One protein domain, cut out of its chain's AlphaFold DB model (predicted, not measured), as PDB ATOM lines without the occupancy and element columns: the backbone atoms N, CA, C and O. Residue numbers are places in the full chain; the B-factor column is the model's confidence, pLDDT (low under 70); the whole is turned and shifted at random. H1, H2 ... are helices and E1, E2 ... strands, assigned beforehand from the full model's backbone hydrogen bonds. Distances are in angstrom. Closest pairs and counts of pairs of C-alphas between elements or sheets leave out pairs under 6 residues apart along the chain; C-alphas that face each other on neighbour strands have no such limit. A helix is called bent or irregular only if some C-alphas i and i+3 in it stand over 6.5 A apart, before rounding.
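What this domain is: This is residues 271 to 456 of the 468 residues of an uncharacterized protein of Vespula vulgaris (UniProt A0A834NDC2). A twisted sheet of four parallel strands makes the core, with H2 and H5 side by side along one side of it; H6 meets H5 at its end and has H4 beside it. H8 and residues 415 to 430 of the long link after it are on the opposite side, while H1, H9 and H10 lie beyond the E1 edge. The printed part has 186 residues with ten named helices and four named strands, in the order H1 E1 H2 H3 E2 H4 H5 E3 H6 H7 E4 H8 H9 H10; the class is mixed, and the sheet's order is E1 E2 E3 E4. It is compact, with a radius of gyration of the C-alphas of 16.0 A and spans of 46 by 34 by 32 A.

How they stand to each other: H1, residues 271 to 278, touches residues 312 to 316 alone of H2, residues 310 to 324, about perpendicular at 77 degrees; the closest C-alphas, of Met 273 and Ala 316, are 6.1 A apart. E1, residues 294 to 299, is parallel to E2, residues 335 to 340, with N 298 and O 338 at 2.8 A, within hydrogen-bond range. E2 is parallel to E3, residues 372 to 378 (N 339 and O 376, 2.8 A), and E3 to E4, residues 403 to 407 (N 377 and O 404, 2.8 A). Three strand-helix-strand units, parallel neighbour strands with helices between, have right-handed crossovers: through H2 and H3, residues 328 to 333; through H4, residues 346 to 351, and H5, residues 354 to 366; and through H6, residues 382 to 391, and H7, residues 397 to 400. H2, H3, H5 and H7 only graze the sheet. H4 and H6 touch at a shallow tilt of 12 degrees, the closest C-alphas being those of Val 349 and Ile 387, 5.9 A. H8, residues 410 to 414, is on the sheet at a height of 8.5 A. H9, residues 435 to 442, touches H1, closest at the C-alphas of Gly 277 and Tyr 435, 4.5 A. H10, residues 446 to 454, only just touches H2, with 3 pairs of C-alphas within 8 A, the closest those of Glu 322 and Met 452, 7.6 A. Every O i to N i+4 pair is within hydrogen-bond range in H2, H3, H5, H8, H9 and H10, but 1 of 4 in H1 (O i to N i+3: 4 of 5), 1 of 2 in H4 and 3 of 6 in H6; H7 is too short for one.

Where its parts are: H1 begins at C-alpha 271 (258.243, 298.235, 185.967) and is irregular, C-alphas 272 and 275 being 7.5 A apart; H5 is only just irregular, with 6.6 A from C-alpha 363 to 366. H2 measures 21.0 A and E3 17.0 A. H10 ends at C-alpha 454 (251.473, 314.338, 187.126).

The domain as a whole: The C-alphas farthest apart, of Trp 382 and Pro 446, are 46.4 A apart. The printed part has no cut; the links H1 to E1 and H8 to H9 are long. No printed residue is under pLDDT 70.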
ATOM      1  N   ASN A 271     257.981 299.530 186.607       77.38
ATOM      2  CA  ASN A 271     258.243 298.235 185.967       77.38
ATOM      3  C   ASN A 271     259.730 297.872 185.977       77.38
ATOM      4  O   ASN A 271     260.075 296.693 186.014       77.38
ATOM      5  N   GLU A 272     260.622 298.859 185.959       81.19
ATOM      6  CA  GLU A 272     262.068 298.615 185.977       81.19
ATOM      7  C   GLU A 272     262.534 298.096 187.347       81.19
ATOM      8  O   GLU A 272     263.548 297.408 187.450       81.19
ATOM      9  N   MET A 273     261.737 298.329 188.394       83.56
ATOM     10  CA  MET A 273     262.040 297.941 189.773       83.56
ATOM     11  C   MET A 273     261.593 296.510 190.126       83.56
ATOM     12  O   MET A 273     261.675 296.119 191.290       83.56
ATOM     13  N   CYS A 274     261.111 295.701 189.167       82.06
ATOM     14  CA  CYS A 274     260.612 294.342 189.448       82.06
ATOM     15  C   CYS A 274     261.644 293.462 190.168       82.06
ATOM     16  O   CYS A 274     261.291 292.725 191.088       82.06
ATOM     17  N   HIS A 275     262.921 293.606 189.808       87.00
ATOM     18  CA  HIS A 275     264.027 292.842 190.375       87.00
ATOM     19  C   HIS A 275     264.192 293.049 191.896       87.00
ATOM     20  O   HIS A 275     264.519 292.102 192.607       87.00
ATOM     21  N   ILE A 276     263.889 294.249 192.419       89.31
ATOM     22  CA  ILE A 276     263.872 294.541 193.868       89.31
ATOM     23  C   ILE A 276     262.849 293.651 194.584       89.31
ATOM     24  O   ILE A 276     263.087 293.161 195.691       89.31
ATOM     25  N   GLY A 277     261.706 293.438 193.933       85.38
ATOM     26  CA  GLY A 277     260.636 292.585 194.426       85.38
ATOM     27  C   GLY A 277     260.916 291.098 194.302       85.38
ATOM     28  O   GLY A 277     260.578 290.347 195.210       85.38
ATOM     29  N   GLU A 278     261.533 290.676 193.199       87.38
ATOM     30  CA  GLU A 278     261.949 289.286 192.969       87.38
ATOM     31  C   GLU A 278     263.017 288.838 193.971       87.38
ATOM     32  O   GLU A 278     262.967 287.712 194.465       87.38
ATOM     33  N   ASP A 279     263.933 289.740 194.331       91.56
ATOM     34  CA  ASP A 279     264.938 289.509 195.369       91.56
ATOM     35  C   ASP A 279     264.358 289.687 196.798       91.56
ATOM     36  O   ASP A 279     265.053 289.471 197.791       91.56
ATOM     37  N   TYR A 280     263.079 290.066 196.947       90.94
ATOM     38  CA  TYR A 280     262.407 290.339 198.231       90.94
ATOM     39  C   TYR A 280     263.096 291.408 199.100       90.94
ATOM     40  O   TYR A 280     262.954 291.394 200.328       90.94
ATOM     41  N   VAL A 281     263.824 292.346 198.483       94.75
ATOM     42  CA  VAL A 281     264.563 293.404 199.194       94.75
ATOM     43  C   VAL A 281     263.610 294.405 199.830       94.75
ATOM     44  O   VAL A 281     263.812 294.788 200.981       94.75
ATOM     45  N   VAL A 282     262.554 294.793 199.111       93.44
ATOM     46  CA  VAL A 282     261.479 295.650 199.624       93.44
ATOM     47  C   VAL A 282     260.144 294.968 199.374       93.44
ATOM     48  O   VAL A 282     259.859 294.523 198.263       93.44
ATOM     49  N   THR A 283     259.306 294.900 200.403       90.94
ATOM     50  CA  THR A 283     257.942 294.373 200.297       90.94
ATOM     51  C   THR A 283     256.956 295.255 201.045       90.94
ATOM     52  O   THR A 283     257.251 295.743 202.137       90.94
ATOM     53  N   VAL A 284     255.768 295.409 200.465       90.38
ATOM     54  CA  VAL A 284     254.630 296.107 201.065       90.38
ATOM     55  C   VAL A 284     253.504 295.089 201.187       90.38
ATOM     56  O   VAL A 284     252.944 294.689 200.163       90.38
ATOM     57  N   PRO A 285     253.189 294.612 202.400       89.62
ATOM     58  CA  PRO A 285     252.039 293.745 202.592       89.62
ATOM     59  C   PRO A 285     250.740 294.410 202.112       89.62
ATOM     60  O   PRO A 285     250.535 295.611 202.299       89.62
ATOM     61  N   ALA A 286     249.857 293.621 201.489       86.94
ATOM     62  CA  ALA A 286     248.535 294.087 201.059       86.94
ATOM     63  C   ALA A 286     247.634 294.426 202.260       86.94
ATOM     64  O   ALA A 286     246.884 295.404 202.222       86.94
ATOM     65  N   TYR A 287     247.795 293.674 203.347       87.00
ATOM     66  CA  TYR A 287     247.114 293.876 204.617       87.00
ATOM     67  C   TYR A 287     247.758 294.986 205.451       87.00
ATOM     68  O   TYR A 287     248.842 295.507 205.163       87.00
ATOM     69  N   ARG A 288     247.057 295.367 206.514       89.31
ATOM     70  CA  ARG A 288     247.452 296.430 207.442       89.31
ATOM     71  C   ARG A 288     247.658 295.859 208.841       89.31
ATOM     72  O   ARG A 288     247.272 294.727 209.124       89.31
ATOM     73  N   THR A 289     248.270 296.648 209.718       91.00
ATOM     74  CA  THR A 289     248.262 296.330 211.152       91.00
ATOM     75  C   THR A 289     246.862 296.478 211.743       91.00
ATOM     76  O   THR A 289     245.969 297.041 211.108       91.00
ATOM     77  N   GLU A 290     246.678 296.041 212.985       87.19
ATOM     78  CA  GLU A 290     245.400 296.054 213.710       87.19
ATOM     79  C   GLU A 290     244.797 297.463 213.777       87.19
ATOM     80  O   GLU A 290     243.588 297.657 213.742       87.19
ATOM     81  N   CYS A 291     245.661 298.476 213.825       86.44
ATOM     82  CA  CYS A 291     245.265 299.881 213.841       86.44
ATOM     83  C   CYS A 291     245.244 300.514 212.445       86.44
ATOM     84  O   CYS A 291     245.336 301.734 212.327       86.44
ATOM     85  N   GLY A 292     245.201 299.710 211.383       89.44
ATOM     86  CA  GLY A 292     245.042 300.160 210.005       89.44
ATOM     87  C   GLY A 292     246.264 300.845 209.388       89.44
ATOM     88  O   GLY A 292     246.093 301.610 208.438       89.44
ATOM     89  N   ARG A 293     247.487 300.614 209.891       92.56
ATOM     90  CA  ARG A 293     248.711 301.182 209.292       92.56
ATOM     91  C   ARG A 293     249.281 300.274 208.216       92.56
ATOM     92  O   ARG A 293     249.267 299.052 208.349       92.56
ATOM     93  N   ARG A 294     249.848 300.891 207.179       92.44
ATOM     94  CA  ARG A 294     250.692 300.200 206.202       92.44
ATOM     95  C   ARG A 294     252.037 299.843 206.820       92.44
ATOM     96  O   ARG A 294     252.584 300.612 207.617       92.44
ATOM     97  N   MET A 295     252.571 298.703 206.402       93.94
ATOM     98  CA  MET A 295     253.934 298.291 206.710       93.94
ATOM     99  C   MET A 295     254.787 298.326 205.448       93.94
ATOM    100  O   MET A 295     254.324 297.972 204.366       93.94
ATOM    101  N   MET A 296     256.046 298.710 205.606       94.56
ATOM    102  CA  MET A 296     257.077 298.547 204.590       94.56
ATOM    103  C   MET A 296     258.213 297.731 205.191       94.56
ATOM    104  O   MET A 296     258.757 298.104 206.229       94.56
ATOM    105  N   ILE A 297     258.543 296.605 204.566       96.00
ATOM    106  CA  ILE A 297     259.535 295.657 205.075       96.00
ATOM    107  C   ILE A 297     260.739 295.661 204.137       96.00
ATOM    108  O   ILE A 297     260.603 295.361 202.950       96.00
ATOM    109  N   TYR A 298     261.905 295.973 204.692       97.06
ATOM    110  CA  TYR A 298     263.202 295.953 204.035       97.06
ATOM    111  C   TYR A 298     264.004 294.739 204.505       97.06
ATOM    112  O   TYR A 298     264.377 294.671 205.675       97.06
ATOM    113  N   ARG A 299     264.323 293.808 203.601       96.81
ATOM    114  CA  ARG A 299     265.228 292.675 203.864       96.81
ATOM    115  C   ARG A 299     266.587 292.975 203.255       96.81
ATOM    116  O   ARG A 299     266.905 292.552 202.145       96.81
ATOM    117  N   ILE A 300     267.387 293.750 203.978       95.50
ATOM    118  CA  ILE A 300     268.624 294.326 203.431       95.50
ATOM    119  C   ILE A 300     269.638 293.244 203.055       95.50
ATOM    120  O   ILE A 300     270.341 293.404 202.069       95.50
ATOM    121  N   GLY A 301     269.688 292.121 203.778       95.44
ATOM    122  CA  GLY A 301     270.612 291.032 203.448       95.44
ATOM    123  C   GLY A 301     270.301 290.283 202.149       95.44
ATOM    124  O   GLY A 301     271.151 289.525 201.687       95.44
ATOM    125  N   ASN A 302     269.121 290.487 201.550       96.00
ATOM    126  CA  ASN A 302     268.795 289.924 200.239       96.00
ATOM    127  C   ASN A 302     269.356 290.760 199.082       96.00
ATOM    128  O   ASN A 302     269.468 290.269 197.961       96.00
ATOM    129  N   TRP A 303     269.684 292.026 199.335       96.25
ATOM    130  CA  TRP A 303     270.258 292.894 198.323       96.25
ATOM    131  C   TRP A 303     271.724 292.522 198.094       96.25
ATOM    132  O   TRP A 303     272.486 292.335 199.036       96.25
ATOM    133  N   ASP A 304     272.143 292.430 196.833       95.00
ATOM    134  CA  ASP A 304     273.562 292.363 196.485       95.00
ATOM    135  C   ASP A 304     274.004 293.720 195.914       95.00
ATOM    136  O   ASP A 304     273.686 294.012 194.754       95.00
ATOM    137  N   PRO A 305     274.788 294.527 196.660       93.88
ATOM    138  CA  PRO A 305     275.307 295.813 196.182       93.88
ATOM    139  C   PRO A 305     276.151 295.724 194.901       93.88
ATOM    140  O   PRO A 305     276.461 296.744 194.291       93.88
ATOM    141  N   ARG A 306     276.571 294.516 194.496       92.06
ATOM    142  CA  ARG A 306     277.306 294.271 193.246       92.06
ATOM    143  C   ARG A 306     276.382 294.027 192.051       92.06
ATOM    144  O   ARG A 306     276.848 294.142 190.921       92.06
ATOM    145  N   LYS A 307     275.118 293.648 192.285       94.12
ATOM    146  CA  LYS A 307     274.115 293.384 191.238       94.12
ATOM    147  C   LYS A 307     273.481 294.689 190.760       94.12
ATOM    148  O   LYS A 307     273.361 294.893 189.558       94.12
ATOM    149  N   TYR A 308     273.112 295.565 191.692       94.44
ATOM    150  CA  TYR A 308     272.569 296.892 191.405       94.44
ATOM    151  C   TYR A 308     272.830 297.857 192.570       94.44
ATOM    152  O   TYR A 308     273.003 297.415 193.715       94.44
ATOM    153  N   PRO A 309     272.896 299.167 192.284       94.44
ATOM    154  CA  PRO A 309     273.295 300.157 193.268       94.44
ATOM    155  C   PRO A 309     272.121 300.513 194.203       94.44
ATOM    156  O   PRO A 309     270.972 300.139 193.961       94.44
ATOM    157  N   VAL A 310     272.405 301.206 195.309       95.19
ATOM    158  CA  VAL A 310     271.408 301.498 196.362       95.19
ATOM    159  C   VAL A 310     270.295 302.430 195.871       95.19
ATOM    160  O   VAL A 310     269.174 302.396 196.374       95.19
ATOM    161  N   GLU A 311     270.580 303.228 194.848       94.44
ATOM    162  CA  GLU A 311     269.666 304.143 194.175       94.44
ATOM    163  C   GLU A 311     268.435 303.414 193.615       94.44
ATOM    164  O   GLU A 311     267.338 303.960 193.656       94.44
ATOM    165  N   GLU A 312     268.563 302.153 193.188       93.81
ATOM    166  CA  GLU A 312     267.416 301.344 192.741       93.81
ATOM    167  C   GLU A 312     266.455 301.023 193.904       93.81
ATOM    168  O   GLU A 312     265.234 301.043 193.745       93.81
ATOM    169  N   ILE A 313     266.983 300.826 195.121       95.12
ATOM    170  CA  ILE A 313     266.164 300.661 196.336       95.12
ATOM    171  C   ILE A 313     265.455 301.978 196.679       95.12
ATOM    172  O   ILE A 313     264.291 301.969 197.094       95.12
ATOM    173  N   PHE A 314     266.127 303.118 196.490       95.75
ATOM    174  CA  PHE A 314     265.523 304.436 196.682       95.75
ATOM    175  C   PHE A 314     264.415 304.722 195.666       95.75
ATOM    176  O   PHE A 314     263.350 305.168 196.085       95.75
ATOM    177  N   LYS A 315     264.605 304.406 194.379       94.69
ATOM    178  CA  LYS A 315     263.558 304.508 193.347       94.69
ATOM    179  C   LYS A 315     262.313 303.712 193.735       94.69
ATOM    180  O   LYS A 315     261.215 304.265 193.767       94.69
ATOM    181  N   ALA A 316     262.486 302.439 194.105       92.88
ATOM    182  CA  ALA A 316     261.381 301.599 194.565       92.88
ATOM    183  C   ALA A 316     260.699 302.187 195.814       92.88
ATOM    184  O   ALA A 316     259.474 302.263 195.880       92.88
ATOM    185  N   THR A 317     261.485 302.664 196.784       94.62
ATOM    186  CA  THR A 317     260.967 303.293 198.009       94.62
ATOM    187  C   THR A 317     260.143 304.540 197.699       94.62
ATOM    188  O   THR A 317     259.038 304.684 198.212       94.62
ATOM    189  N   VAL A 318     260.655 305.432 196.854       94.50
ATOM    190  CA  VAL A 318     259.972 306.662 196.446       94.50
ATOM    191  C   VAL A 318     258.650 306.341 195.756       94.50
ATOM    192  O   VAL A 318     257.633 306.899 196.151       94.50
ATOM    193  N   ILE A 319     258.621 305.388 194.817       92.25
ATOM    194  CA  ILE A 319     257.374 304.940 194.173       92.25
ATOM    195  C   ILE A 319     256.360 304.466 195.222       92.25
ATOM    196  O   ILE A 319     255.198 304.865 195.187       92.25
ATOM    197  N   ILE A 320     256.791 303.639 196.180       92.00
ATOM    198  CA  ILE A 320     255.907 303.134 197.235       92.00
ATOM    199  C   ILE A 320     255.386 304.275 198.114       92.00
ATOM    200  O   ILE A 320     254.212 304.271 198.475       92.00
ATOM    201  N   LEU A 321     256.230 305.242 198.478       94.62
ATOM    202  CA  LEU A 321     255.822 306.381 199.302       94.62
ATOM    203  C   LEU A 321     254.834 307.294 198.564       94.62
ATOM    204  O   LEU A 321     253.863 307.743 199.172       94.62
ATOM    205  N   GLU A 322     255.041 307.529 197.268       94.12
ATOM    206  CA  GLU A 322     254.130 308.309 196.417       94.12
ATOM    207  C   GLU A 322     252.780 307.613 196.243       94.12
ATOM    208  O   GLU A 322     251.741 308.264 196.268       94.12
ATOM    209  N   LEU A 323     252.763 306.282 196.143       92.38
ATOM    210  CA  LEU A 323     251.520 305.512 196.128       92.38
ATOM    211  C   LEU A 323     250.847 305.522 197.504       92.38
ATOM    212  O   LEU A 323     249.655 305.799 197.617       92.38
ATOM    213  N   GLY A 324     251.609 305.282 198.571       92.75
ATOM    214  CA  GLY A 324     251.094 305.245 199.937       92.75
ATOM    215  C   GLY A 324     250.497 306.577 200.386       92.75
ATOM    216  O   GLY A 324     249.528 306.591 201.144       92.75
ATOM    217  N   ILE A 325     251.019 307.711 199.903       94.31
ATOM    218  CA  ILE A 325     250.501 309.025 200.296       94.31
ATOM    219  C   ILE A 325     249.176 309.369 199.621       94.31
ATOM    220  O   ILE A 325     248.502 310.305 200.053       94.31
ATOM    221  N   LEU A 326     248.759 308.610 198.607       94.44
ATOM    222  CA  LEU A 326     247.421 308.743 198.039       94.44
ATOM    223  C   LEU A 326     246.335 308.299 199.027       94.44
ATOM    224  O   LEU A 326     245.203 308.746 198.886       94.44
ATOM    225  N   GLU A 327     246.665 307.484 200.038       94.44
ATOM    226  CA  GLU A 327     245.708 307.003 201.039       94.44
ATOM    227  C   GLU A 327     245.515 308.029 202.176       94.44
ATOM    228  O   GLU A 327     246.425 308.211 202.999       94.44
ATOM    229  N   PRO A 328     244.328 308.654 202.337       95.38
ATOM    230  CA  PRO A 328     244.055 309.567 203.449       95.38
ATOM    231  C   PRO A 328     244.301 308.922 204.822       95.38
ATOM    232  O   PRO A 328     244.836 309.558 205.733       95.38
ATOM    233  N   ARG A 329     244.003 307.619 204.952       94.56
ATOM    234  CA  ARG A 329     244.288 306.828 206.158       94.56
ATOM    235  C   ARG A 329     245.786 306.824 206.499       94.56
ATOM    236  O   ARG A 329     246.146 307.044 207.657       94.56
ATOM    237  N   ALA A 330     246.662 306.623 205.512       94.50
ATOM    238  CA  ALA A 330     248.113 306.606 205.715       94.50
ATOM    239  C   ALA A 330     248.668 308.001 206.050       94.50
ATOM    240  O   ALA A 330     249.544 308.124 206.908       94.50
ATOM    241  N   GLN A 331     248.115 309.064 205.453       96.44
ATOM    242  CA  GLN A 331     248.471 310.452 205.785       96.44
ATOM    243  C   GLN A 331     248.205 310.770 207.272       96.44
ATOM    244  O   GLN A 331     249.007 311.434 207.940       96.44
ATOM    245  N   ILE A 332     247.090 310.268 207.815       95.81
ATOM    246  CA  ILE A 332     246.667 310.497 209.204       95.81
ATOM    247  C   ILE A 332     247.464 309.627 210.183       95.81
ATOM    248  O   ILE A 332     248.055 310.151 211.138       95.81
ATOM    249  N   LEU A 333     247.488 308.310 209.957       94.50
ATOM    250  CA  LEU A 333     248.029 307.329 210.904       94.50
ATOM    251  C   LEU A 333     249.549 307.158 210.808       94.50
ATOM    252  O   LEU A 333     250.190 306.778 211.795       94.50
ATOM    253  N   GLY A 334     250.126 307.469 209.647       94.31
ATOM    254  CA  GLY A 334     251.506 307.146 209.312       94.31
ATOM    255  C   GLY A 334     251.708 305.675 208.939       94.31
ATOM    256  O   GLY A 334     250.766 304.884 208.888       94.31
ATOM    257  N   GLY A 335     252.964 305.314 208.689       94.81
ATOM    258  CA  GLY A 335     253.389 303.957 208.342       94.81
ATOM    259  C   GLY A 335     254.360 303.362 209.357       94.81
ATOM    260  O   GLY A 335     254.962 304.079 210.162       94.81
ATOM    261  N   ILE A 336     254.512 302.043 209.305       97.12
ATOM    262  CA  ILE A 336     255.509 301.291 210.068       97.12
ATOM    263  C   ILE A 336     256.579 300.786 209.104       97.12
ATOM    264  O   ILE A 336     256.260 300.261 208.040       97.12
ATOM    265  N   VAL A 337     257.844 300.928 209.487       97.62
ATOM    266  CA  VAL A 337     258.974 300.403 208.718       97.62
ATOM    267  C   VAL A 337     259.614 299.262 209.494       97.62
ATOM    268  O   VAL A 337     259.888 299.395 210.683       97.62
ATOM    269  N   VAL A 338     259.867 298.142 208.830       98.19
ATOM    270  CA  VAL A 338     260.571 296.992 209.397       98.19
ATOM    271  C   VAL A 338     261.860 296.798 208.611       98.19
ATOM    272  O   VAL A 338     261.817 296.604 207.402       98.19
ATOM    273  N   PHE A 339     263.005 296.843 209.283       98.00
ATOM    274  CA  PHE A 339     264.292 296.459 208.719       98.00
ATOM    275  C   PHE A 339     264.682 295.090 209.257       98.00
ATOM    276  O   PHE A 339     265.086 294.952 210.411       98.00
ATOM    277  N   ASP A 340     264.582 294.083 208.403       97.88
ATOM    278  CA  ASP A 340     265.147 292.768 208.638       97.88
ATOM    279  C   ASP A 340     266.598 292.751 208.151       97.88
ATOM    280  O   ASP A 340     266.894 292.830 206.954       97.88
ATOM    281  N   LEU A 341     267.515 292.689 209.113       97.31
ATOM    282  CA  LEU A 341     268.952 292.740 208.875       97.31
ATOM    283  C   LEU A 341     269.590 291.349 208.815       97.31
ATOM    284  O   LEU A 341     270.818 291.222 208.823       97.31
ATOM    285  N   LYS A 342     268.786 290.287 208.717       96.75
ATOM    286  CA  LYS A 342     269.316 288.945 208.505       96.75
ATOM    287  C   LYS A 342     270.109 288.905 207.199       96.75
ATOM    288  O   LYS A 342     269.615 289.296 206.150       96.75
ATOM    289  N   GLY A 343     271.346 288.416 207.267       95.31
ATOM    290  CA  GLY A 343     272.217 288.282 206.096       95.31
ATOM    291  C   GLY A 343     272.989 289.543 205.704       95.31
ATOM    292  O   GLY A 343     273.701 289.505 204.703       95.31
ATOM    293  N   ILE A 344     272.922 290.639 206.477       95.62
ATOM    294  CA  ILE A 344     273.796 291.791 206.214       95.62
ATOM    295  C   ILE A 344     275.276 291.403 206.324       95.62
ATOM    296  O   ILE A 344     275.683 290.531 207.092       95.62
ATOM    297  N   THR A 345     276.101 292.107 205.564       94.56
ATOM    298  CA  THR A 345     277.541 291.859 205.435       94.56
ATOM    299  C   THR A 345     278.293 293.187 205.410       94.56
ATOM    300  O   THR A 345     277.691 294.253 205.284       94.56
ATOM    301  N   MET A 346     279.626 293.140 205.451       92.62
ATOM    302  CA  MET A 346     280.442 294.353 205.340       92.62
ATOM    303  C   MET A 346     280.277 295.094 204.011       92.62
ATOM    304  O   MET A 346     280.444 296.308 203.999       92.62
ATOM    305  N   SER A 347     279.913 294.421 202.909       92.88
ATOM    306  CA  SER A 347     279.660 295.123 201.640       92.88
ATOM    307  C   SER A 347     278.507 296.115 201.762       92.88
ATOM    308  O   SER A 347     278.591 297.195 201.195       92.88
ATOM    309  N   HIS A 348     277.487 295.787 202.558       94.75
ATOM    310  CA  HIS A 348     276.376 296.691 202.846       94.75
ATOM    311  C   HIS A 348     276.829 297.908 203.652       94.75
ATOM    312  O   HIS A 348     276.462 299.032 203.324       94.75
ATOM    313  N   VAL A 349     277.668 297.701 204.676       93.06
ATOM    314  CA  VAL A 349     278.209 298.790 205.513       93.06
ATOM    315  C   VAL A 349     278.941 299.820 204.658       93.06
ATOM    316  O   VAL A 349     278.741 301.016 204.843       93.06
ATOM    317  N   TRP A 350     279.737 299.366 203.687       93.00
ATOM    318  CA  TRP A 350     280.470 300.255 202.785       93.00
ATOM    319  C   TRP A 350     279.568 301.123 201.902       93.00
ATOM    320  O   TRP A 350     280.009 302.187 201.470       93.00
ATOM    321  N   THR A 351     278.320 300.718 201.658       93.75
ATOM    322  CA  THR A 351     277.355 301.541 200.919       93.75
ATOM    323  C   THR A 351     276.657 302.579 201.802       93.75
ATOM    324  O   THR A 351     276.182 303.590 201.289       93.75
ATOM    325  N   VAL A 352     276.614 302.392 203.126       93.56
ATOM    326  CA  VAL A 352     275.980 303.347 204.051       93.56
ATOM    327  C   VAL A 352     276.909 304.537 204.306       93.56
ATOM    328  O   VAL A 352     277.557 304.661 205.345       93.56
ATOM    329  N   THR A 353     276.980 305.437 203.332       94.75
ATOM    330  CA  THR A 353     277.696 306.710 203.458       94.75
ATOM    331  C   THR A 353     276.835 307.759 204.182       94.75
ATOM    332  O   THR A 353     275.612 307.610 204.256       94.75
ATOM    333  N   PRO A 354     277.419 308.868 204.678       94.44
ATOM    334  CA  PRO A 354     276.640 309.979 205.229       94.44
ATOM    335  C   PRO A 354     275.604 310.552 204.253       94.44
ATOM    336  O   PRO A 354     274.538 310.979 204.683       94.44
ATOM    337  N   GLN A 355     275.884 310.536 202.944       94.69
ATOM    338  CA  GLN A 355     274.927 310.959 201.919       94.69
ATOM    339  C   GLN A 355     273.720 310.018 201.873       94.69
ATOM    340  O   GLN A 355     272.589 310.485 201.966       94.69
ATOM    341  N   ILE A 356     273.953 308.702 201.828       96.06
ATOM    342  CA  ILE A 356     272.876 307.701 201.865       96.06
ATOM    343  C   ILE A 356     272.068 307.817 203.161       96.06
ATOM    344  O   ILE A 356     270.839 307.804 203.126       96.06
ATOM    345  N   ALA A 357     272.732 307.999 204.304       96.00
ATOM    346  CA  ALA A 357     272.050 308.201 205.578       96.00
ATOM    347  C   ALA A 357     271.174 309.466 205.564       96.00
ATOM    348  O   ALA A 357     270.028 309.415 206.006       96.00
ATOM    349  N   ASN A 358     271.664 310.577 205.003       95.56
ATOM    350  CA  ASN A 358     270.871 311.796 204.835       95.56
ATOM    351  C   ASN A 358     269.663 311.584 203.914       95.56
ATOM    352  O   ASN A 358     268.582 312.062 204.247       95.56
ATOM    353  N   MET A 359     269.802 310.832 202.819       96.94
ATOM    354  CA  MET A 359     268.678 310.507 201.933       96.94
ATOM    355  C   MET A 359     267.608 309.678 202.655       96.94
ATOM    356  O   MET A 359     266.426 310.011 202.599       96.94
ATOM    357  N   VAL A 360     268.005 308.649 203.415       96.31
ATOM    358  CA  VAL A 360     267.069 307.867 204.248       96.31
ATOM    359  C   VAL A 360     266.356 308.769 205.259       96.31
ATOM    360  O   VAL A 360     265.137 308.700 205.408       96.31
ATOM    361  N   MET A 361     267.096 309.653 205.931       95.44
ATOM    362  CA  MET A 361     266.529 310.605 206.890       95.44
ATOM    363  C   MET A 361     265.571 311.599 206.230       95.44
ATOM    364  O   MET A 361     264.533 311.932 206.813       95.44
ATOM    365  N   ALA A 362     265.880 312.038 205.009       95.94
ATOM    366  CA  ALA A 362     265.015 312.904 204.229       95.94
ATOM    367  C   ALA A 362     263.677 312.221 203.935       95.94
ATOM    368  O   ALA A 362     262.627 312.771 204.277       95.94
ATOM    369  N   LEU A 363     263.710 310.990 203.420       95.50
ATOM    370  CA  LEU A 363     262.509 310.195 203.156       95.50
ATOM    371  C   LEU A 363     261.691 309.919 204.426       95.50
ATOM    372  O   LEU A 363     260.468 310.015 204.407       95.50
ATOM    373  N   MET A 364     262.342 309.615 205.550       92.94
ATOM    374  CA  MET A 364     261.638 309.269 206.791       92.94
ATOM    375  C   MET A 364     261.005 310.466 207.509       92.94
ATOM    376  O   MET A 364     260.061 310.272 208.286       92.94
ATOM    377  N   VAL A 365     261.560 311.675 207.342       91.00
ATOM    378  CA  VAL A 365     261.269 312.800 208.246       91.00
ATOM    379  C   VAL A 365     261.025 314.120 207.537       91.00
ATOM    380  O   VAL A 365     260.047 314.795 207.869       91.00
ATOM    381  N   THR A 366     261.922 314.556 206.649       93.81
ATOM    382  CA  THR A 366     261.987 315.975 206.253       93.81
ATOM    383  C   THR A 366     261.480 316.278 204.856       93.81
ATOM    384  O   THR A 366     261.159 317.444 204.633       93.81
ATOM    385  N   ALA A 367     261.392 315.287 203.964       96.12
ATOM    386  CA  ALA A 367     261.057 315.479 202.554       96.12
ATOM    387  C   ALA A 367     259.735 314.821 202.133       96.12
ATOM    388  O   ALA A 367     259.086 315.345 201.242       96.12
ATOM    389  N   PHE A 368     259.279 313.735 202.770       95.44
ATOM    390  CA  PHE A 368     258.012 313.091 202.392       95.44
ATOM    391  C   PHE A 368     256.855 313.413 203.356       95.44
ATOM    392  O   PHE A 368     257.053 313.396 204.576       95.44
ATOM    393  N   PRO A 369     255.622 313.658 202.861       95.56
ATOM    394  CA  PRO A 369     254.465 313.960 203.708       95.56
ATOM    395  C   PRO A 369     253.754 312.717 204.273       95.56
ATOM    396  O   PRO A 369     252.539 312.695 204.449       95.56
ATOM    397  N   ILE A 370     254.530 311.696 204.642       93.00
ATOM    398  CA  ILE A 370     254.077 310.544 205.430       93.00
ATOM    399  C   ILE A 370     254.824 310.538 206.759       93.00
ATOM    400  O   ILE A 370     256.025 310.790 206.832       93.00
ATOM    401  N   LYS A 371     254.110 310.234 207.845       91.75
ATOM    402  CA  LYS A 371     254.720 310.085 209.170       91.75
ATOM    403  C   LYS A 371     255.229 308.659 209.349       91.75
ATOM    404  O   LYS A 371     254.455 307.714 209.250       91.75
ATOM    405  N   THR A 372     256.490 308.512 209.738       93.94
ATOM    406  CA  THR A 372     257.008 307.238 210.254       93.94
ATOM    407  C   THR A 372     256.549 307.065 211.701       93.94
ATOM    408  O   THR A 372     256.997 307.808 212.579       93.94
ATOM    409  N   TYR A 373     255.619 306.142 211.953       94.38
ATOM    410  CA  TYR A 373     255.079 305.872 213.288       94.38
ATOM    411  C   TYR A 373     256.080 305.086 214.141       94.38
ATOM    412  O   TYR A 373     256.436 305.539 215.227       94.38
ATOM    413  N   ALA A 374     256.577 303.968 213.613       96.25
ATOM    414  CA  ALA A 374     257.551 303.105 214.268       96.25
ATOM    415  C   ALA A 374     258.529 302.513 213.245       96.25
ATOM    416  O   ALA A 374     258.178 302.312 212.079       96.25
ATOM    417  N   ILE A 375     259.749 302.244 213.701       97.81
ATOM    418  CA  ILE A 375     260.811 301.563 212.969       97.81
ATOM    419  C   ILE A 375     261.216 300.344 213.797       97.81
ATOM    420  O   ILE A 375     261.712 300.493 214.911       97.81
ATOM    421  N   HIS A 376     261.030 299.146 213.259       98.38
ATOM    422  CA  HIS A 376     261.418 297.897 213.909       98.38
ATOM    423  C   HIS A 376     262.673 297.340 213.250       98.38
ATOM    424  O   HIS A 376     262.705 297.158 212.037       98.38
ATOM    425  N   ILE A 377     263.703 297.069 214.044       98.25
ATOM    426  CA  ILE A 377     264.956 296.470 213.590       98.25
ATOM    427  C   ILE A 377     264.995 295.020 214.073       98.25
ATOM    428  O   ILE A 377     264.984 294.761 215.281       98.25
ATOM    429  N   LEU A 378     265.020 294.087 213.124       98.38
ATOM    430  CA  LEU A 378     265.060 292.645 213.357       98.38
ATOM    431  C   LEU A 378     266.426 292.087 212.960       98.38
ATOM    432  O   LEU A 378     267.061 292.577 212.023       98.38
ATOM    433  N   HIS A 379     266.851 291.030 213.648       97.44
ATOM    434  CA  HIS A 379     268.058 290.262 213.341       97.44
ATOM    435  C   HIS A 379     269.331 291.123 213.206       97.44
ATOM    436  O   HIS A 379     270.238 290.790 212.436       97.44
ATOM    437  N   GLN A 380     269.424 292.252 213.926       94.50
ATOM    438  CA  GLN A 380     270.630 293.073 213.895       94.50
ATOM    439  C   GLN A 380     271.814 292.321 214.508       94.50
ATOM    440  O   GLN A 380     271.747 291.813 215.626       94.50
ATOM    441  N   SER A 381     272.918 292.267 213.766       91.50
ATOM    442  CA  SER A 381     274.187 291.698 214.224       91.50
ATOM    443  C   SER A 381     275.146 292.799 214.680       91.50
ATOM    444  O   SER A 381     274.865 293.983 214.525       91.50
ATOM    445  N   TRP A 382     276.336 292.434 215.160       90.31
ATOM    446  CA  TRP A 382     277.389 293.406 215.486       90.31
ATOM    447  C   TRP A 382     277.773 294.319 214.302       90.31
ATOM    448  O   TRP A 382     278.267 295.422 214.512       90.31
ATOM    449  N   ILE A 383     277.524 293.884 213.059       91.44
ATOM    450  CA  ILE A 383     277.746 294.676 211.837       91.44
ATOM    451  C   ILE A 383     276.856 295.926 211.829       91.44
ATOM    452  O   ILE A 383     277.274 296.987 211.362       91.44
ATOM    453  N   PHE A 384     275.644 295.822 212.378       92.44
ATOM    454  CA  PHE A 384     274.702 296.932 212.442       92.44
ATOM    455  C   PHE A 384     275.227 298.100 213.284       92.44
ATOM    456  O   PHE A 384     274.910 299.238 212.966       92.44
ATOM    457  N   GLU A 385     276.081 297.869 214.284       91.31
ATOM    458  CA  GLU A 385     276.654 298.952 215.096       91.31
ATOM    459  C   GLU A 385     277.420 299.974 214.242       91.31
ATOM    460  O   GLU A 385     277.337 301.180 214.481       91.31
ATOM    461  N   ALA A 386     278.110 299.515 213.191       92.38
ATOM    462  CA  ALA A 386     278.798 300.398 212.254       92.38
ATOM    463  C   ALA A 386     277.810 301.243 211.435       92.38
ATOM    464  O   ALA A 386     278.006 302.446 211.280       92.38
ATOM    465  N   ILE A 387     276.720 300.631 210.962       93.12
ATOM    466  CA  ILE A 387     275.642 301.321 210.237       93.12
ATOM    467  C   ILE A 387     274.967 302.341 211.162       93.12
ATOM    468  O   ILE A 387     274.822 303.512 210.813       93.12
ATOM    469  N   TYR A 388     274.603 301.927 212.375       93.56
ATOM    470  CA  TYR A 388     273.934 302.771 213.354       93.56
ATOM    471  C   TYR A 388     274.790 303.965 213.773       93.56
ATOM    472  O   TYR A 388     274.253 305.055 213.961       93.56
ATOM    473  N   ALA A 389     276.114 303.814 213.855       93.75
ATOM    474  CA  ALA A 389     277.023 304.922 214.137       93.75
ATOM    475  C   ALA A 389     276.938 306.054 213.094       93.75
ATOM    476  O   ALA A 389     277.099 307.217 213.464       93.75
ATOM    477  N   VAL A 390     276.631 305.739 211.828       95.19
ATOM    478  CA  VAL A 390     276.410 306.740 210.768       95.19
ATOM    479  C   VAL A 390     275.074 307.464 210.963       95.19
ATOM    480  O   VAL A 390     275.006 308.680 210.796       95.19
ATOM    481  N   PHE A 391     274.020 306.749 211.368       94.12
ATOM    482  CA  PHE A 391     272.691 307.333 211.591       94.12
ATOM    483  C   PHE A 391     272.575 308.104 212.908       94.12
ATOM    484  O   PHE A 391     271.869 309.107 212.978       94.12
ATOM    485  N   LYS A 392     273.262 307.667 213.967       93.00
ATOM    486  CA  LYS A 392     273.123 308.186 215.336       93.00
ATOM    487  C   LYS A 392     273.201 309.720 215.462       93.00
ATOM    488  O   LYS A 392     272.403 310.250 216.240       93.00
ATOM    489  N   PRO A 393     274.080 310.449 214.742       94.25
ATOM    490  CA  PRO A 393     274.126 311.914 214.779       94.25
ATOM    491  C   PRO A 393     272.893 312.594 214.169       94.25
ATOM    492  O   PRO A 393     272.572 313.717 214.543       94.25
ATOM    493  N   LEU A 394     272.196 311.921 213.248       92.69
ATOM    494  CA  LEU A 394     271.008 312.433 212.557       92.69
ATOM    495  C   LEU A 394     269.719 312.188 213.365       92.69
ATOM    496  O   LEU A 394     268.699 312.837 213.138       92.69
ATOM    497  N   LEU A 395     269.758 311.262 214.330       92.31
ATOM    498  CA  LEU A 395     268.607 310.869 215.138       92.31
ATOM    499  C   LEU A 395     268.421 311.786 216.356       92.31
ATOM    500  O   LEU A 395     269.165 311.717 217.343       92.31
ATOM    501  N   ASN A 396     267.353 312.582 216.336       90.81
ATOM    502  CA  ASN A 396     266.878 313.285 217.528       90.81
ATOM    503  C   ASN A 396     266.159 312.323 218.503       90.81
ATOM    504  O   ASN A 396     265.868 311.173 218.168       90.81
ATOM    505  N   THR A 397     265.863 312.788 219.720       90.81
ATOM    506  CA  THR A 397     265.196 311.982 220.763       90.81
ATOM    507  C   THR A 397     263.872 311.392 220.284       90.81
ATOM    508  O   THR A 397     263.638 310.197 220.428       90.81
ATOM    509  N   ARG A 398     263.055 312.205 219.608       86.62
ATOM    510  CA  ARG A 398     261.761 311.794 219.054       86.62
ATOM    511  C   ARG A 398     261.877 310.626 218.075       86.62
ATOM    512  O   ARG A 398     261.017 309.756 218.048       86.62
ATOM    513  N   MET A 399     262.926 310.601 217.259       89.44
ATOM    514  CA  MET A 399     263.180 309.491 216.343       89.44
ATOM    515  C   MET A 399     263.705 308.262 217.067       89.44
ATOM    516  O   MET A 399     263.258 307.161 216.770       89.44
ATOM    517  N   LYS A 400     264.614 308.437 218.033       92.56
ATOM    518  CA  LYS A 400     265.135 307.324 218.842       92.56
ATOM    519  C   LYS A 400     264.007 306.584 219.562       92.56
ATOM    520  O   LYS A 400     263.998 305.362 219.534       92.56
ATOM    521  N   ASN A 401     263.019 307.311 220.082       92.62
ATOM    522  CA  ASN A 401     261.834 306.743 220.736       92.62
ATOM    523  C   ASN A 401     260.925 305.935 219.791       92.62
ATOM    524  O   ASN A 401     260.038 305.224 220.251       92.62
ATOM    525  N   ARG A 402     261.121 306.043 218.472       94.88
ATOM    526  CA  ARG A 402     260.369 305.287 217.459       94.88
ATOM    527  C   ARG A 402     261.136 304.090 216.916       94.88
ATOM    528  O   ARG A 402     260.575 303.374 216.093       94.88
ATOM    529  N   ILE A 403     262.395 303.898 217.308       96.44
ATOM    530  CA  ILE A 403     263.227 302.791 216.836       96.44
ATOM    531  C   ILE A 403     263.239 301.701 217.904       96.44
ATOM    532  O   ILE A 403     263.721 301.910 219.015       96.44
ATOM    533  N   PHE A 404     262.747 300.524 217.539       97.38
ATOM    534  CA  PHE A 404     262.666 299.358 218.405       97.38
ATOM    535  C   PHE A 404     263.619 298.278 217.898       97.38
ATOM    536  O   PHE A 404     263.552 297.865 216.742       97.38
ATOM    537  N   PHE A 405     264.524 297.833 218.766       97.00
ATOM    538  CA  PHE A 405     265.505 296.794 218.463       97.00
ATOM    539  C   PHE A 405     265.042 295.466 219.047       97.00
ATOM    540  O   PHE A 405     264.876 295.352 220.261       97.00
ATOM    541  N   HIS A 406     264.870 294.458 218.194       97.75
ATOM    542  CA  HIS A 406     264.346 293.155 218.611       97.75
ATOM    543  C   HIS A 406     265.401 292.046 218.561       97.75
ATOM    544  O   HIS A 406     265.312 291.082 219.315       97.75
ATOM    545  N   GLY A 407     266.441 292.182 217.729       96.00
ATOM    546  CA  GLY A 407     267.417 291.107 217.536       96.00
ATOM    547  C   GLY A 407     266.719 289.858 217.003       96.00
ATOM    548  O   GLY A 407     265.895 289.959 216.094       96.00
ATOM    549  N   ASP A 408     267.015 288.703 217.594       95.81
ATOM    550  CA  ASP A 408     266.348 287.434 217.274       95.81
ATOM    551  C   ASP A 408     265.060 287.193 218.098       95.81
ATOM    552  O   ASP A 408     264.386 286.178 217.915       95.81
ATOM    553  N   ASP A 409     264.692 288.101 219.014       96.94
ATOM    554  CA  ASP A 409     263.498 287.959 219.856       96.94
ATOM    555  C   ASP A 409     262.230 288.422 219.119       96.94
ATOM    556  O   ASP A 409     261.792 289.572 219.222       96.94
ATOM    557  N   MET A 410     261.595 287.497 218.397       96.38
ATOM    558  CA  MET A 410     260.314 287.769 217.735       96.38
ATOM    559  C   MET A 410     259.170 288.059 218.712       96.38
ATOM    560  O   MET A 410     258.249 288.781 218.343       96.38
ATOM    561  N   GLN A 411     259.219 287.588 219.966       96.94
ATOM    562  CA  GLN A 411     258.170 287.920 220.941       96.94
ATOM    563  C   GLN A 411     258.206 289.407 221.295       96.94
ATOM    564  O   GLN A 411     257.158 290.018 221.499       96.94
ATOM    565  N   SER A 412     259.400 290.006 221.343       97.50
ATOM    566  CA  SER A 412     259.556 291.456 221.475       97.50
ATOM    567  C   SER A 412     258.899 292.193 220.306       97.50
ATOM    568  O   SER A 412     258.165 293.149 220.536       97.50
ATOM    569  N   PHE A 413     259.079 291.720 219.069       97.25
ATOM    570  CA  PHE A 413     258.426 292.310 217.896       97.25
ATOM    571  C   PHE A 413     256.894 292.159 217.944       97.25
ATOM    572  O   PHE A 413     256.168 293.128 217.719       97.25
ATOM    573  N   HIS A 414     256.397 290.989 218.359       96.50
ATOM    574  CA  HIS A 414     254.961 290.694 218.475       96.50
ATOM    575  C   HIS A 414     254.218 291.537 219.520       96.50
ATOM    576  O   HIS A 414     252.994 291.621 219.476       96.50
ATOM    577  N   LYS A 415     254.930 292.195 220.446       95.06
ATOM    578  CA  LYS A 415     254.324 293.172 221.371       95.06
ATOM    579  C   LYS A 415     253.890 294.462 220.676       95.06
ATOM    580  O   LYS A 415     253.074 295.189 221.231       95.06
ATOM    581  N   HIS A 416     254.453 294.762 219.506       94.12
ATOM    582  CA  HIS A 416     254.161 295.982 218.754       94.12
ATOM    583  C   HIS A 416     253.204 295.753 217.586       94.12
ATOM    584  O   HIS A 416     252.447 296.659 217.244       94.12
ATOM    585  N   ILE A 417     253.253 294.573 216.965       93.38
ATOM    586  CA  ILE A 417     252.406 294.198 215.829       93.38
ATOM    587  C   ILE A 417     251.948 292.766 216.066       93.38
ATOM    588  O   ILE A 417     252.795 291.898 216.292       93.38
ATOM    589  N   SER A 418     250.644 292.492 216.037       92.25
ATOM    590  CA  SER A 418     250.193 291.138 216.344       92.25
ATOM    591  C   SER A 418     250.568 290.165 215.220       92.25
ATOM    592  O   SER A 418     250.597 290.529 214.038       92.25
ATOM    593  N   PRO A 419     250.811 288.887 215.559       93.50
ATOM    594  CA  PRO A 419     251.095 287.847 214.574       93.50
ATOM    595  C   PRO A 419     250.043 287.726 213.458       93.50
ATOM    596  O   PRO A 419     250.377 287.333 212.341       93.50
ATOM    597  N   ASN A 420     248.787 288.101 213.720       91.25
ATOM    598  CA  ASN A 420     247.716 288.044 212.720       91.25
ATOM    599  C   ASN A 420     247.889 289.070 211.589       91.25
ATOM    600  O   ASN A 420     247.273 288.930 210.534       91.25
ATOM    601  N   CYS A 421     248.724 290.085 211.796       90.38
ATOM    602  CA  CYS A 421     249.054 291.118 210.821       90.38
ATOM    603  C   CYS A 421     250.479 290.959 210.281       90.38
ATOM    604  O   CYS A 421     251.013 291.900 209.703       90.38
ATOM    605  N   LEU A 422     251.118 289.802 210.477       93.00
ATOM    606  CA  LEU A 422     252.497 289.566 210.061       93.00
ATOM    607  C   LEU A 422     252.619 288.371 209.109       93.00
ATOM    608  O   LEU A 422     251.874 287.391 209.235       93.00
ATOM    609  N   PRO A 423     253.611 288.403 208.202       92.31
ATOM    610  CA  PRO A 423     254.018 287.235 207.442       92.31
ATOM    611  C   PRO A 423     254.383 286.034 208.316       92.31
ATOM    612  O   PRO A 423     254.991 286.183 209.383       92.31
ATOM    613  N   LYS A 424     254.149 284.823 207.802       93.31
ATOM    614  CA  LYS A 424     254.587 283.564 208.439       93.31
ATOM    615  C   LYS A 424     256.072 283.543 208.805       93.31
ATOM    616  O   LYS A 424     256.434 283.002 209.848       93.31
ATOM    617  N   MET A 425     256.938 284.154 207.990       92.12
ATOM    618  CA  MET A 425     258.382 284.191 208.265       92.12
ATOM    619  C   MET A 425     258.746 284.976 209.533       92.12
ATOM    620  O   MET A 425     259.775 284.697 210.143       92.12
ATOM    621  N   TYR A 426     257.885 285.903 209.957       95.38
ATOM    622  CA  TYR A 426     258.020 286.651 211.206       95.38
ATOM    623  C   TYR A 426     257.154 286.057 212.322       95.38
ATOM    624  O   TYR A 426     256.810 286.748 213.274       95.38
ATOM    625  N   GLY A 427     256.780 284.776 212.214       94.00
ATOM    626  CA  GLY A 427     255.947 284.077 213.195       94.00
ATOM    627  C   GLY A 427     254.467 284.463 213.152       94.00
ATOM    628  O   GLY A 427     253.759 284.214 214.125       94.00
ATOM    629  N   GLY A 428     254.015 285.088 212.063       93.56
ATOM    630  CA  GLY A 428     252.623 285.462 211.850       93.56
ATOM    631  C   GLY A 428     251.798 284.424 211.091       93.56
ATOM    632  O   GLY A 428     252.205 283.272 210.920       93.56
ATOM    633  N   THR A 429     250.620 284.836 210.626       91.25
ATOM    634  CA  THR A 429     249.664 283.960 209.924       91.25
ATOM    635  C   THR A 429     249.487 284.294 208.447       91.25
ATOM    636  O   THR A 429     248.934 283.474 207.712       91.25
ATOM    637  N   ARG A 430     249.954 285.465 208.002       89.19
ATOM    638  CA  ARG A 430     249.684 285.996 206.663       89.19
ATOM    639  C   ARG A 430     250.698 285.524 205.628       89.19
ATOM    640  O   ARG A 430     251.847 285.208 205.950       89.19
ATOM    641  N   GLU A 431     250.268 285.503 204.372       84.19
ATOM    642  CA  GLU A 431     251.145 285.243 203.232       84.19
ATOM    643  C   GLU A 431     251.909 286.503 202.810       84.19
ATOM    644  O   GLU A 431     251.548 287.632 203.154       84.19
ATOM    645  N   GLU A 432     252.992 286.311 202.059       81.69
ATOM    646  CA  GLU A 432     253.714 287.415 201.430       81.69
ATOM    647  C   GLU A 432     253.346 287.538 199.960       81.69
ATOM    648  O   GLU A 432     253.228 286.548 199.234       81.69
ATOM    649  N   MET A 433     253.219 288.783 199.508       78.62
ATOM    650  CA  MET A 433     253.058 289.089 198.100       78.62
ATOM    651  C   MET A 433     254.343 289.728 197.560       78.62
ATOM    652  O   MET A 433     254.842 290.686 198.156       78.62
ATOM    653  N   PRO A 434     254.871 289.243 196.423       73.12
ATOM    654  CA  PRO A 434     255.973 289.904 195.741       73.12
ATOM    655  C   PRO A 434     255.615 291.341 195.345       73.12
ATOM    656  O   PRO A 434     254.521 291.599 194.841       73.12
ATOM    657  N   TYR A 435     256.568 292.260 195.506       77.50
ATOM    658  CA  TYR A 435     256.385 293.693 195.238       77.50
ATOM    659  C   TYR A 435     255.851 293.998 193.830       77.50
ATOM    660  O   TYR A 435     254.974 294.849 193.684       77.50
ATOM    661  N   TYR A 436     256.303 293.280 192.796       74.12
ATOM    662  CA  TYR A 436     255.859 293.549 191.425       74.12
ATOM    663  C   TYR A 436     254.350 293.328 191.242       74.12
ATOM    664  O   TYR A 436     253.724 294.078 190.504       74.12
ATOM    665  N   LYS A 437     253.740 292.362 191.951       77.06
ATOM    666  CA  LYS A 437     252.284 292.132 191.901       77.06
ATOM    667  C   LYS A 437     251.510 293.277 192.543       77.06
ATOM    668  O   LYS A 437     250.401 293.594 192.110       77.06
ATOM    669  N   TRP A 438     252.099 293.893 193.570       81.31
ATOM    670  CA  TRP A 438     251.516 295.049 194.235       81.31
ATOM    671  C   TRP A 438     251.470 296.239 193.274       81.31
ATOM    672  O   TRP A 438     250.400 296.779 193.009       81.31
ATOM    673  N   ILE A 439     252.606 296.558 192.648       79.94
ATOM    674  CA  ILE A 439     252.689 297.608 191.625       79.94
ATOM    675  C   ILE A 439     251.764 297.308 190.443       79.94
ATOM    676  O   ILE A 439     250.975 298.171 190.068       79.94
ATOM    677  N   GLU A 440     251.795 296.086 189.903       79.56
ATOM    678  CA  GLU A 440     250.967 295.672 188.764       79.56
ATOM    679  C   GLU A 440     249.467 295.871 189.031       79.56
ATOM    680  O   GLU A 440     248.716 296.276 188.143       79.56
ATOM    681  N   SER A 441     249.015 295.595 190.254       82.88
ATOM    682  CA  SER A 441     247.609 295.764 190.630       82.88
ATOM    683  C   SER A 441     247.213 297.240 190.679       82.88
ATOM    684  O   SER A 441     246.133 297.603 190.218       82.88
ATOM    685  N   LEU A 442     248.100 298.106 191.173       83.50
ATOM    686  CA  LEU A 442     247.807 299.527 191.356       83.50
ATOM    687  C   LEU A 442     247.890 300.340 190.065       83.50
ATOM    688  O   LEU A 442     247.047 301.205 189.834       83.50
ATOM    689  N   ILE A 443     248.842 300.039 189.182       81.81
ATOM    690  CA  ILE A 443     248.964 300.738 187.891       81.81
ATOM    691  C   ILE A 443     247.817 300.411 186.921       81.81
ATOM    692  O   ILE A 443     247.667 301.072 185.901       81.81
ATOM    693  N   LYS A 444     246.976 299.413 187.224       84.00
ATOM    694  CA  LYS A 444     245.735 299.147 186.474       84.00
ATOM    695  C   LYS A 444     244.617 300.134 186.822       84.00
ATOM    696  O   LYS A 444     243.612 300.177 186.115       84.00
ATOM    697  N   VAL A 445     244.767 300.920 187.890       87.38
ATOM    698  CA  VAL A 445     243.764 301.887 188.350       87.38
ATOM    699  C   VAL A 445     244.032 303.256 187.705       87.38
ATOM    700  O   VAL A 445     244.999 303.923 188.079       87.38
ATOM    701  N   PRO A 446     243.163 303.760 186.802       88.56
ATOM    702  CA  PRO A 446     243.440 304.985 186.042       88.56
ATOM    703  C   PRO A 446     243.673 306.232 186.907       88.56
ATOM    704  O   PRO A 446     244.468 307.099 186.549       88.56
ATOM    705  N   LYS A 447     242.999 306.323 188.063       89.38
ATOM    706  CA  LYS A 447     243.183 307.429 189.017       89.38
ATOM    707  C   LYS A 447     244.610 307.456 189.574       89.38
ATOM    708  O   LYS A 447     245.189 308.532 189.661       89.38
ATOM    709  N   ILE A 448     245.175 306.291 189.899       90.69
ATOM    710  CA  ILE A 448     246.550 306.164 190.404       90.69
ATOM    711  C   ILE A 448     247.545 306.523 189.302       90.69
ATOM    712  O   ILE A 448     248.459 307.306 189.543       90.69
ATOM    713  N   VAL A 449     247.337 306.004 188.087       88.94
ATOM    714  CA  VAL A 449     248.212 306.299 186.943       88.94
ATOM    715  C   VAL A 449     248.305 307.801 186.704       88.94
ATOM    716  O   VAL A 449     249.400 308.354 186.679       88.94
ATOM    717  N   LYS A 450     247.153 308.477 186.646       90.19
ATOM    718  CA  LYS A 450     247.087 309.928 186.460       90.19
ATOM    719  C   LYS A 450     247.836 310.701 187.552       90.19
ATOM    720  O   LYS A 450     248.522 311.670 187.241       90.19
ATOM    721  N   GLU A 451     247.695 310.305 188.819       90.25
ATOM    722  CA  GLU A 451     248.398 310.948 189.942       90.25
ATOM    723  C   GLU A 451     249.924 310.803 189.808       90.25
ATOM    724  O   GLU A 451     250.657 311.770 190.006       90.25
ATOM    725  N   MET A 452     250.402 309.619 189.424       90.38
ATOM    726  CA  MET A 452     251.829 309.336 189.254       90.38
ATOM    727  C   MET A 452     252.429 310.035 188.022       90.38
ATOM    728  O   MET A 452     253.526 310.583 188.107       90.38
ATOM    729  N   GLU A 453     251.708 310.092 186.899       89.81
ATOM    730  CA  GLU A 453     252.144 310.817 185.695       89.81
ATOM    731  C   GLU A 453     252.298 312.322 185.956       89.81
ATOM    732  O   GLU A 453     253.264 312.941 185.514       89.81
ATOM    733  N   GLN A 454     251.385 312.924 186.729       89.44
ATOM    734  CA  GLN A 454     251.473 314.338 187.126       89.44
ATOM    735  C   GLN A 454     252.702 314.650 187.989       89.44
ATOM    736  O   GLN A 454     253.152 315.796 188.031       89.44
ATOM    737  N   LEU A 455     253.240 313.641 188.673       87.00
ATOM    738  CA  LEU A 455     254.462 313.731 189.466       87.00
ATOM    739  C   LEU A 455     255.736 313.517 188.632       87.00
ATOM    740  O   LEU A 455     256.826 313.693 189.177       87.00
ATOM    741  N   GLY A 456     255.602 313.169 187.347       84.69
ATOM    742  CA  GLY A 456     256.711 312.901 186.429       84.69
ATOM    743  C   GLY A 456     257.154 311.435 186.361       84.69
ATOM    744  O   GLY A 456     258.163 311.153 185.719       84.69
TER     745      GLY A 456